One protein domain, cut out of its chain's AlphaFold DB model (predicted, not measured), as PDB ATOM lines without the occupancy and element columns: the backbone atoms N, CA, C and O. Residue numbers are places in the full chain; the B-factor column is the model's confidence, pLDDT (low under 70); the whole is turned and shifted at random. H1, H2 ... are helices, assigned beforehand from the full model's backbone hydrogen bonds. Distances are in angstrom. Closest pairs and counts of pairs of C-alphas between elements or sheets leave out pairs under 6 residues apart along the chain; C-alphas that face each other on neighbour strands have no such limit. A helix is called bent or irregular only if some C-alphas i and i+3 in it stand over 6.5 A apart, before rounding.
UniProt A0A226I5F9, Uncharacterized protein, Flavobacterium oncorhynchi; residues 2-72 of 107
ATOM      1  N   ALA A   2     106.654 126.213 101.225       59.66
ATOM      2  CA  ALA A   2     105.778 126.656 102.328       59.66
ATOM      3  C   ALA A   2     104.744 125.630 102.867       59.66
ATOM      4  O   ALA A   2     104.517 125.562 104.068       59.66
ATOM      5  N   LEU A   3     104.126 124.785 102.025       61.56
ATOM      6  CA  LEU A   3     103.105 123.819 102.489       61.56
ATOM      7  C   LEU A   3     103.638 122.759 103.471       61.56
ATOM      8  O   LEU A   3     102.871 122.252 104.290       61.56
ATOM      9  N   GLY A   4     104.933 122.426 103.390       63.16
ATOM     10  CA  GLY A   4     105.570 121.469 104.297       63.16
ATOM     11  C   GLY A   4     105.711 122.016 105.717       63.16
ATOM     12  O   GLY A   4     105.472 121.288 106.676       63.16
ATOM     13  N   GLU A   5     106.011 123.309 105.845       68.44
ATOM     14  CA  GLU A   5     106.094 124.016 107.130       68.44
ATOM     15  C   GLU A   5     104.712 124.127 107.780       68.44
ATOM     16  O   GLU A   5     104.549 123.822 108.957       68.44
ATOM     17  N   PHE A   6     103.679 124.410 106.982       72.31
ATOM     18  CA  PHE A   6     102.297 124.436 107.462       72.31
ATOM     19  C   PHE A   6     101.709 123.050 107.778       72.31
ATOM     20  O   PHE A   6     100.594 122.962 108.289       72.31
ATOM     21  N   ARG A   7     102.417 121.954 107.467       76.50
ATOM     22  CA  ARG A   7     101.931 120.568 107.629       76.50
ATOM     23  C   ARG A   7     100.541 120.338 107.009       76.50
ATOM     24  O   ARG A   7      99.774 119.496 107.478       76.50
ATOM     25  N   LEU A   8     100.210 121.069 105.942       81.69
ATOM     26  CA  LEU A   8      98.926 120.956 105.251       81.69
ATOM     27  C   LEU A   8      99.030 120.000 104.068       81.69
ATOM     28  O   LEU A   8      99.974 120.039 103.279       81.69
ATOM     29  N   LYS A   9      98.007 119.158 103.897       84.19
ATOM     30  CA  LYS A   9      97.864 118.351 102.682       84.19
ATOM     31  C   LYS A   9      97.528 119.265 101.503       84.19
ATOM     32  O   LYS A   9      96.672 120.138 101.623       84.19
ATOM     33  N   VAL A  10      98.133 119.005 100.345       81.56
ATOM     34  CA  VAL A  10      97.937 119.793  99.111       81.56
ATOM     35  C   VAL A  10      96.454 119.892  98.727       81.56
ATOM     36  O   VAL A  10      95.954 120.980  98.466       81.56
ATOM     37  N   ASN A  11      95.714 118.782  98.796       84.38
ATOM     38  CA  ASN A  11      94.278 118.767  98.485       84.38
ATOM     39  C   ASN A  11      93.450 119.611  99.465       84.38
ATOM     40  O   ASN A  11      92.460 120.219  99.074       84.38
ATOM     41  N   TYR A  12      93.863 119.663 100.734       83.31
ATOM     42  CA  TYR A  12      93.196 120.488 101.734       83.31
ATOM     43  C   TYR A  12      93.445 121.970 101.452       83.31
ATOM     44  O   TYR A  12      92.499 122.747 101.450       83.31
ATOM     45  N   PHE A  13      94.675 122.352 101.094       83.25
ATOM     46  CA  PHE A  13      95.007 123.731 100.729       83.25
ATOM     47  C   PHE A  13      94.118 124.284  99.605       83.25
ATOM     48  O   PHE A  13      93.575 125.375  99.749       83.25
ATOM     49  N   TYR A  14      93.890 123.514  98.537       84.62
ATOM     50  CA  TYR A  14      93.020 123.943  97.433       84.62
ATOM     51  C   TYR A  14      91.533 124.047  97.802       84.62
ATOM     52  O   TYR A  14      90.780 124.721  97.105       84.62
ATOM     53  N   SER A  15      91.101 123.405  98.891       85.25
ATOM     54  CA  SER A  15      89.722 123.511  99.380       85.25
ATOM     55  C   SER A  15      89.477 124.758 100.244       85.25
ATOM     56  O   SER A  15      88.337 125.222 100.346       85.25
ATOM     57  N   LEU A  16      90.540 125.341 100.815       84.50
ATOM     58  CA  LEU A  16      90.445 126.474 101.734       84.50
ATOM     59  C   LEU A  16      90.082 127.774 101.009       84.50
ATOM     60  O   LEU A  16      90.552 128.085  99.917       84.50
ATOM     61  N   THR A  17      89.254 128.586 101.653       86.38
ATOM     62  CA  THR A  17      89.156 130.020 101.362       86.38
ATOM     63  C   THR A  17      90.424 130.749 101.818       86.38
ATOM     64  O   THR A  17      91.089 130.302 102.756       86.38
ATOM     65  N   PRO A  18      90.736 131.929 101.245       82.75
ATOM     66  CA  PRO A  18      91.831 132.766 101.736       82.75
ATOM     67  C   PRO A  18      91.750 133.045 103.246       82.75
ATOM     68  O   PRO A  18      92.768 133.083 103.928       82.75
ATOM     69  N   ARG A  19      90.535 133.170 103.794       80.19
ATOM     70  CA  ARG A  19      90.307 133.364 105.230       80.19
ATOM     71  C   ARG A  19      90.620 132.115 106.046       80.19
ATOM     72  O   ARG A  19      91.299 132.217 107.061       80.19
ATOM     73  N   GLU A  20      90.119 130.953 105.634       84.31
ATOM     74  CA  GLU A  20      90.423 129.691 106.315       84.31
ATOM     75  C   GLU A  20      91.922 129.398 106.273       84.31
ATOM     76  O   GLU A  20      92.484 128.967 107.276       84.31
ATOM     77  N   PHE A  21      92.588 129.722 105.163       88.12
ATOM     78  CA  PHE A  21      94.039 129.644 105.063       88.12
ATOM     79  C   PHE A  21      94.740 130.578 106.062       88.12
ATOM     80  O   PHE A  21      95.533 130.097 106.867       88.12
ATOM     81  N   VAL A  22      94.401 131.873 106.095       88.12
ATOM     82  CA  VAL A  22      94.997 132.839 107.043       88.12
ATOM     83  C   VAL A  22      94.724 132.450 108.501       88.12
ATOM     84  O   VAL A  22      95.599 132.576 109.357       88.12
ATOM     85  N   ASN A  23      93.526 131.951 108.809       87.19
ATOM     86  CA  ASN A  23      93.193 131.468 110.149       87.19
ATOM     87  C   ASN A  23      94.030 130.241 110.530       87.19
ATOM     88  O   ASN A  23      94.506 130.152 111.660       87.19
ATOM     89  N   THR A  24      94.224 129.321 109.584       88.25
ATOM     90  CA  THR A  24      95.047 128.122 109.774       88.25
ATOM     91  C   THR A  24      96.510 128.498 109.988       88.25
ATOM     92  O   THR A  24      97.122 128.036 110.947       88.25
ATOM     93  N   GLU A  25      97.053 129.401 109.168       88.38
ATOM     94  CA  GLU A  25      98.400 129.954 109.337       88.38
ATOM     95  C   GLU A  25      98.574 130.588 110.723       88.38
ATOM     96  O   GLU A  25      99.534 130.275 111.427       88.38
ATOM     97  N   ARG A  26      97.640 131.449 111.149       89.31
ATOM     98  CA  ARG A  26      97.686 132.073 112.481       89.31
ATOM     99  C   ARG A  26      97.645 131.036 113.598       89.31
ATOM    100  O   ARG A  26      98.371 131.177 114.576       89.31
ATOM    101  N   GLY A  27      96.816 130.004 113.451       88.81
ATOM    102  CA  GLY A  27      96.736 128.899 114.403       88.81
ATOM    103  C   GLY A  27      98.062 128.149 114.538       88.81
ATOM    104  O   GLY A  27      98.505 127.894 115.654       88.81
ATOM    105  N   ILE A  28      98.721 127.860 113.414       90.12
ATOM    106  CA  ILE A  28     100.021 127.174 113.385       90.12
ATOM    107  C   ILE A  28     101.105 128.039 114.025       90.12
ATOM    108  O   ILE A  28     101.786 127.571 114.932       90.12
ATOM    109  N   ARG A  29     101.213 129.314 113.634       89.12
ATOM    110  CA  ARG A  29     102.187 130.244 114.229       89.12
ATOM    111  C   ARG A  29     102.008 130.359 115.741       89.12
ATOM    112  O   ARG A  29     102.980 130.273 116.480       89.12
ATOM    113  N   LYS A  30     100.760 130.484 116.206       90.50
ATOM    114  CA  LYS A  30     100.444 130.526 117.638       90.50
ATOM    115  C   LYS A  30     100.864 129.238 118.351       90.50
ATOM    116  O   LYS A  30     101.369 129.291 119.465       90.50
ATOM    117  N   HIS A  31     100.655 128.081 117.727       90.56
ATOM    118  CA  HIS A  31     101.081 126.805 118.291       90.56
ATOM    119  C   HIS A  31     102.609 126.706 118.408       90.56
ATOM    120  O   HIS A  31     103.116 126.293 119.448       90.56
ATOM    121  N   GLU A  32     103.346 127.118 117.376       90.81
ATOM    122  CA  GLU A  32     104.813 127.149 117.398       90.81
ATOM    123  C   GLU A  32     105.356 128.114 118.454       90.81
ATOM    124  O   GLU A  32     106.313 127.787 119.155       90.81
ATOM    125  N   GLU A  33     104.718 129.273 118.605       91.44
ATOM    126  CA  GLU A  33     105.055 130.249 119.634       91.44
ATOM    127  C   GLU A  33     104.863 129.670 121.041       91.44
ATOM    128  O   GLU A  33     105.792 129.724 121.843       91.44
ATOM    129  N   ILE A  34     103.723 129.022 121.317       91.25
ATOM    130  CA  ILE A  34     103.467 128.345 122.601       91.25
ATOM    131  C   ILE A  34     104.529 127.273 122.869       91.25
ATOM    132  O   ILE A  34     105.128 127.252 123.941       91.25
ATOM    133  N   LEU A  35     104.835 126.425 121.882       93.44
ATOM    134  CA  LEU A  35     105.880 125.405 122.019       93.44
ATOM    135  C   LEU A  35     107.274 126.003 122.251       93.44
ATOM    136  O   LEU A  35     108.135 125.358 122.850       93.44
ATOM    137  N   SER A  36     107.545 127.195 121.724       93.62
ATOM    138  CA  SER A  36     108.785 127.924 121.984       93.62
ATOM    139  C   SER A  36     108.807 128.444 123.423       93.62
ATOM    140  O   SER A  36     109.760 128.184 124.157       93.62
ATOM    141  N   GLN A  37     107.727 129.096 123.864       94.00
ATOM    142  CA  GLN A  37     107.574 129.610 125.227       94.00
ATOM    143  C   GLN A  37     107.695 128.494 126.274       94.00
ATOM    144  O   GLN A  37     108.430 128.642 127.247       94.00
ATOM    145  N   GLU A  38     107.064 127.338 126.049       92.88
ATOM    146  CA  GLU A  38     107.178 126.163 126.924       92.88
ATOM    147  C   GLU A  38     108.632 125.705 127.089       92.88
ATOM    148  O   GLU A  38     109.074 125.421 128.204       92.88
ATOM    149  N   ARG A  39     109.410 125.674 125.998       95.44
ATOM    150  CA  ARG A  39     110.839 125.321 126.050       95.44
ATOM    151  C   ARG A  39     111.645 126.319 126.866       95.44
ATOM    152  O   ARG A  39     112.503 125.907 127.648       95.44
ATOM    153  N   TRP A  40     111.360 127.607 126.719       94.50
ATOM    154  CA  TRP A  40     111.999 128.655 127.510       94.50
ATOM    155  C   TRP A  40     111.660 128.537 128.996       94.50
ATOM    156  O   TRP A  40     112.562 128.589 129.831       94.50
ATOM    157  N   ILE A  41     110.400 128.265 129.334       92.31
ATOM    158  CA  ILE A  41     109.961 128.037 130.717       92.31
ATOM    159  C   ILE A  41     110.645 126.802 131.312       92.31
ATOM    160  O   ILE A  41     111.161 126.865 132.427       92.31
ATOM    161  N   MET A  42     110.699 125.684 130.582       93.88
ATOM    162  CA  MET A  42     111.413 124.482 131.032       93.88
ATOM    163  C   MET A  42     112.897 124.763 131.273       93.88
ATOM    164  O   MET A  42     113.455 124.338 132.282       93.88
ATOM    165  N   THR A  43     113.526 125.521 130.377       94.62
ATOM    166  CA  THR A  43     114.933 125.910 130.503       94.62
ATOM    167  C   THR A  43     115.154 126.767 131.749       94.62
ATOM    168  O   THR A  43     116.044 126.462 132.541       94.62
ATOM    169  N   ARG A  44     114.294 127.766 131.986       93.19
ATOM    170  CA  ARG A  44     114.322 128.601 133.196       93.19
ATOM    171  C   ARG A  44     114.197 127.768 134.469       93.19
ATOM    172  O   ARG A  44     114.949 127.990 135.411       93.19
ATOM    173  N   LYS A  45     113.315 126.764 134.485       92.06
ATOM    174  CA  LYS A  45     113.167 125.841 135.622       92.06
ATOM    175  C   LYS A  45     114.430 125.034 135.893       92.06
ATOM    176  O   LYS A  45     114.825 124.893 137.045       92.06
ATOM    177  N   ILE A  46     115.081 124.528 134.846       94.00
ATOM    178  CA  ILE A  46     116.348 123.792 134.977       94.00
ATOM    179  C   ILE A  46     117.451 124.719 135.503       94.00
ATOM    180  O   ILE A  46     118.183 124.355 136.424       94.00
ATOM    181  N   MET A  47     117.553 125.934 134.961       91.69
ATOM    182  CA  MET A  47     118.511 126.942 135.424       91.69
ATOM    183  C   MET A  47     118.276 127.307 136.890       91.69
ATOM    184  O   MET A  47     119.212 127.321 137.684       91.69
ATOM    185  N   TRP A  48     117.022 127.529 137.282       92.31
ATOM    186  CA  TRP A  48     116.676 127.813 138.668       92.31
ATOM    187  C   TRP A  48     116.998 126.627 139.578       92.31
ATOM    188  O   TRP A  48     117.686 126.813 140.574       92.31
ATOM    189  N   ALA A  49     116.606 125.402 139.219       90.69
ATOM    190  CA  ALA A  49     116.866 124.207 140.025       90.69
ATOM    191  C   ALA A  49     118.367 123.944 140.242       90.69
ATOM    192  O   ALA A  49     118.771 123.500 141.315       90.69
ATOM    193  N   THR A  50     119.197 124.239 139.239       91.31
ATOM    194  CA  THR A  50     120.659 124.090 139.330       91.31
ATOM    195  C   THR A  50     121.319 125.216 140.125       91.31
ATOM    196  O   THR A  50     122.270 124.963 140.862       91.31
ATOM    197  N   ALA A  51     120.810 126.445 140.029       88.31
ATOM    198  CA  ALA A  51     121.349 127.596 140.748       88.31
ATOM    199  C   ALA A  51     120.804 127.732 142.184       88.31
ATOM    200  O   ALA A  51     121.450 128.354 143.028       88.31
ATOM    201  N   PHE A  52     119.654 127.125 142.490       88.25
ATOM    202  CA  PHE A  52     118.954 127.229 143.774       88.25
ATOM    203  C   PHE A  52     119.835 126.956 145.007       88.25
ATOM    204  O   PHE A  52     119.768 127.748 145.947       88.25
ATOM    205  N   PRO A  53     120.716 125.931 145.033       89.12
ATOM    206  CA  PRO A  53     121.584 125.674 146.188       89.12
ATOM    207  C   PRO A  53     122.609 126.787 146.464       89.12
ATOM    208  O   PRO A  53     123.165 126.859 147.557       89.12
ATOM    209  N   HIS A  54     122.878 127.638 145.472       88.69
ATOM    210  CA  HIS A  54     123.897 128.686 145.513       88.69
ATOM    211  C   HIS A  54     123.303 130.102 145.557       88.69
ATOM    212  O   HIS A  54     124.038 131.070 145.758       88.69
ATOM    213  N   LEU A  55     121.984 130.238 145.397       85.00
ATOM    214  CA  LEU A  55     121.269 131.511 145.382       85.00
ATOM    215  C   LEU A  55     120.499 131.739 146.693       85.00
ATOM    216  O   LEU A  55     119.922 130.829 147.283       85.00
ATOM    217  N   LYS A  56     120.454 132.992 147.159       79.44
ATOM    218  CA  LYS A  56     119.668 133.384 148.341       79.44
ATOM    219  C   LYS A  56     118.218 133.652 147.935       79.44
ATOM    220  O   LYS A  56     117.996 134.653 147.278       79.44
ATOM    221  N   ARG A  57     117.255 132.815 148.356       73.50
ATOM    222  CA  ARG A  57     115.785 133.011 148.205       73.50
ATOM    223  C   ARG A  57     115.382 133.821 146.951       73.50
ATOM    224  O   ARG A  57     114.800 134.891 147.076       73.50
ATOM    225  N   VAL A  58     115.715 133.305 145.768       83.56
ATOM    226  CA  VAL A  58     115.361 133.902 144.466       83.56
ATOM    227  C   VAL A  58     114.212 133.099 143.855       83.56
ATOM    228  O   VAL A  58     114.229 131.864 143.937       83.56
ATOM    229  N   THR A  59     113.218 133.759 143.259       82.31
ATOM    230  CA  THR A  59     112.138 133.072 142.532       82.31
ATOM    231  C   THR A  59     112.553 132.750 141.093       82.31
ATOM    232  O   THR A  59     113.512 133.309 140.567       82.31
ATOM    233  N   GLU A  60     111.855 131.823 140.431       83.19
ATOM    234  CA  GLU A  60     112.166 131.445 139.041       83.19
ATOM    235  C   GLU A  60     112.127 132.651 138.085       83.19
ATOM    236  O   GLU A  60     112.967 132.758 137.193       83.19
ATOM    237  N   HIS A  61     111.179 133.570 138.294       84.62
ATOM    238  CA  HIS A  61     110.963 134.742 137.443       84.62
ATOM    239  C   HIS A  61     112.033 135.824 137.619       84.62
ATOM    240  O   HIS A  61     112.349 136.521 136.659       84.62
ATOM    241  N   ASP A  62     112.653 135.910 138.800       83.62
ATOM    242  CA  ASP A  62     113.753 136.849 139.058       83.62
ATOM    243  C   ASP A  62     115.032 136.463 138.298       83.62
ATOM    244  O   ASP A  62     115.871 137.314 138.006       83.62
ATOM    245  N   LEU A  63     115.204 135.170 137.991       83.75
ATOM    246  CA  LEU A  63     116.385 134.661 137.293       83.75
ATOM    247  C   LEU A  63     116.363 135.026 135.803       83.75
ATOM    248  O   LEU A  63     117.393 135.359 135.219       83.75
ATOM    249  N   GLN A  64     115.186 134.913 135.186       86.56
ATOM    250  CA  GLN A  64     114.977 135.186 133.771       86.56
ATOM    251  C   GLN A  64     113.524 135.636 133.544       86.56
ATOM    252  O   GLN A  64     112.642 134.779 133.399       86.56
ATOM    253  N   PRO A  65     113.259 136.953 133.505       87.50
ATOM    254  CA  PRO A  65     111.936 137.467 133.178       87.50
ATOM    255  C   PRO A  65     111.652 137.261 131.689       87.50
ATOM    256  O   PRO A  65     112.522 137.498 130.843       87.50
ATOM    257  N   PHE A  66     110.441 136.814 131.358       89.38
ATOM    258  CA  PHE A  66     109.994 136.706 129.971       89.38
ATOM    259  C   PHE A  66     108.969 137.792 129.621       89.38
ATOM    260  O   PHE A  66     108.157 138.153 130.469       89.38
ATOM    261  N   PRO A  67     108.932 138.263 128.357       84.00
ATOM    262  CA  PRO A  67     107.994 139.306 127.930       84.00
ATOM    263  C   PRO A  67     106.512 138.924 128.075       84.00
ATOM    264  O   PRO A  67     105.652 139.791 128.035       84.00
ATOM    265  N   TRP A  68     106.207 137.630 128.204       82.88
ATOM    266  CA  TRP A  68     104.851 137.099 128.377       82.88
ATOM    267  C   TRP A  68     104.510 136.746 129.833       82.88
ATOM    268  O   TRP A  68     103.432 136.215 130.084       82.88
ATOM    269  N   ASP A  69     105.414 136.999 130.786       78.31
ATOM    270  CA  ASP A  69     105.100 136.875 132.215       78.31
ATOM    271  C   ASP A  69     104.250 138.070 132.704       78.31
ATOM    272  O   ASP A  69     103.504 137.941 133.673       78.31
ATOM    273  N   GLU A  70     104.305 139.209 132.002       70.44
ATOM    274  CA  GLU A  70     103.461 140.385 132.243       70.44
ATOM    275  C   GLU A  70     102.085 140.202 131.587       70.44
ATOM    276  O   GLU A  70     101.776 140.750 130.531       70.44
ATOM    277  N   ILE A  71     101.234 139.398 132.219       58.56
ATOM    278  CA  ILE A  71      99.785 139.488 132.016       58.56
ATOM    279  C   ILE A  71      99.144 139.623 133.393       58.56
ATOM    280  O   ILE A  71      98.388 138.765 133.855       58.56
ATOM    281  N   GLU A  72      99.457 140.723 134.074       53.88
ATOM    282  CA  GLU A  72      98.497 141.274 135.018       53.88
ATOM    283  C   GLU A  72      97.309 141.738 134.175       53.88
ATOM    284  O   GLU A  72      97.415 142.646 133.353       53.88
TER     285      GLU A  72
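Overview. This is residues 2 to 72 of the 107 residues of an uncharacterized protein of Flavobacterium oncorhynchi (UniProt A0A226I5F9). One long helix, H3, makes nearly the whole length of a thin rod, and at each of its ends the backbone folds back in a small hook, the two hooks on opposite sides of it in a stretched S. The short helices H1 and H2 make the hook before H3; the one after it holds the short H4 and a tail without a named element, residues 64 to 72. Between the hooks, residues 30 to 36 of H3 stand free. The printed part has 71 residues with four named helices, H1, H2, H3 and H4 in that order, and no named strand; its class is all helix. It is extended, with a radius of gyration of the C-alphas of 18.9 A and spans of 58 by 26 by 12 A.

Arrangement. H1, residues 2 to 5, is close to H2, residues 10 to 15, but not clearly touching; their closest C-alphas, those of Leu 3 and Val 10, are 7.4 A apart. H2 is likewise close to H3, residues 18 to 54, but not clearly touching, with the C-alphas of Phe 13 and Phe 21 closest at 7.4 A; they run opposite ways at a steep tilt of 55 degrees. H3 touches H4, residues 60 to 63, with residues 44 to 48 alone; the closest C-alphas, of Trp 48 and Glu 60, are 5.8 A apart. H1 is apart from H3 and H4, and H2 from H4. Every O i to N i+4 pair is within hydrogen-bond range in H2, and 31 of 33 are in H3; H1 and H4 are too short for such a pair.

Along the chain. H1 begins at C-alpha 2, (105.778, 126.656, 102.328). H2 is 9.0 A long. H3 runs 54.4 A from C-alpha 18 at (91.831, 132.766, 101.736) to C-alpha 54 at (123.897, 128.686, 145.513), and is irregular, with C-alphas 50 and 53 7.1 A apart. H4 ends at C-alpha 63, (116.385, 134.661, 137.293).

Size, cuts and confidence. The farthest C-alphas, of Ser 15 and Lys 56, are 58.2 A apart. The printed part has no cut, and its three links are tight. Mean pLDDT of the printed part is 84.7; residues 2 to 5 and 71 to 72 are under 70.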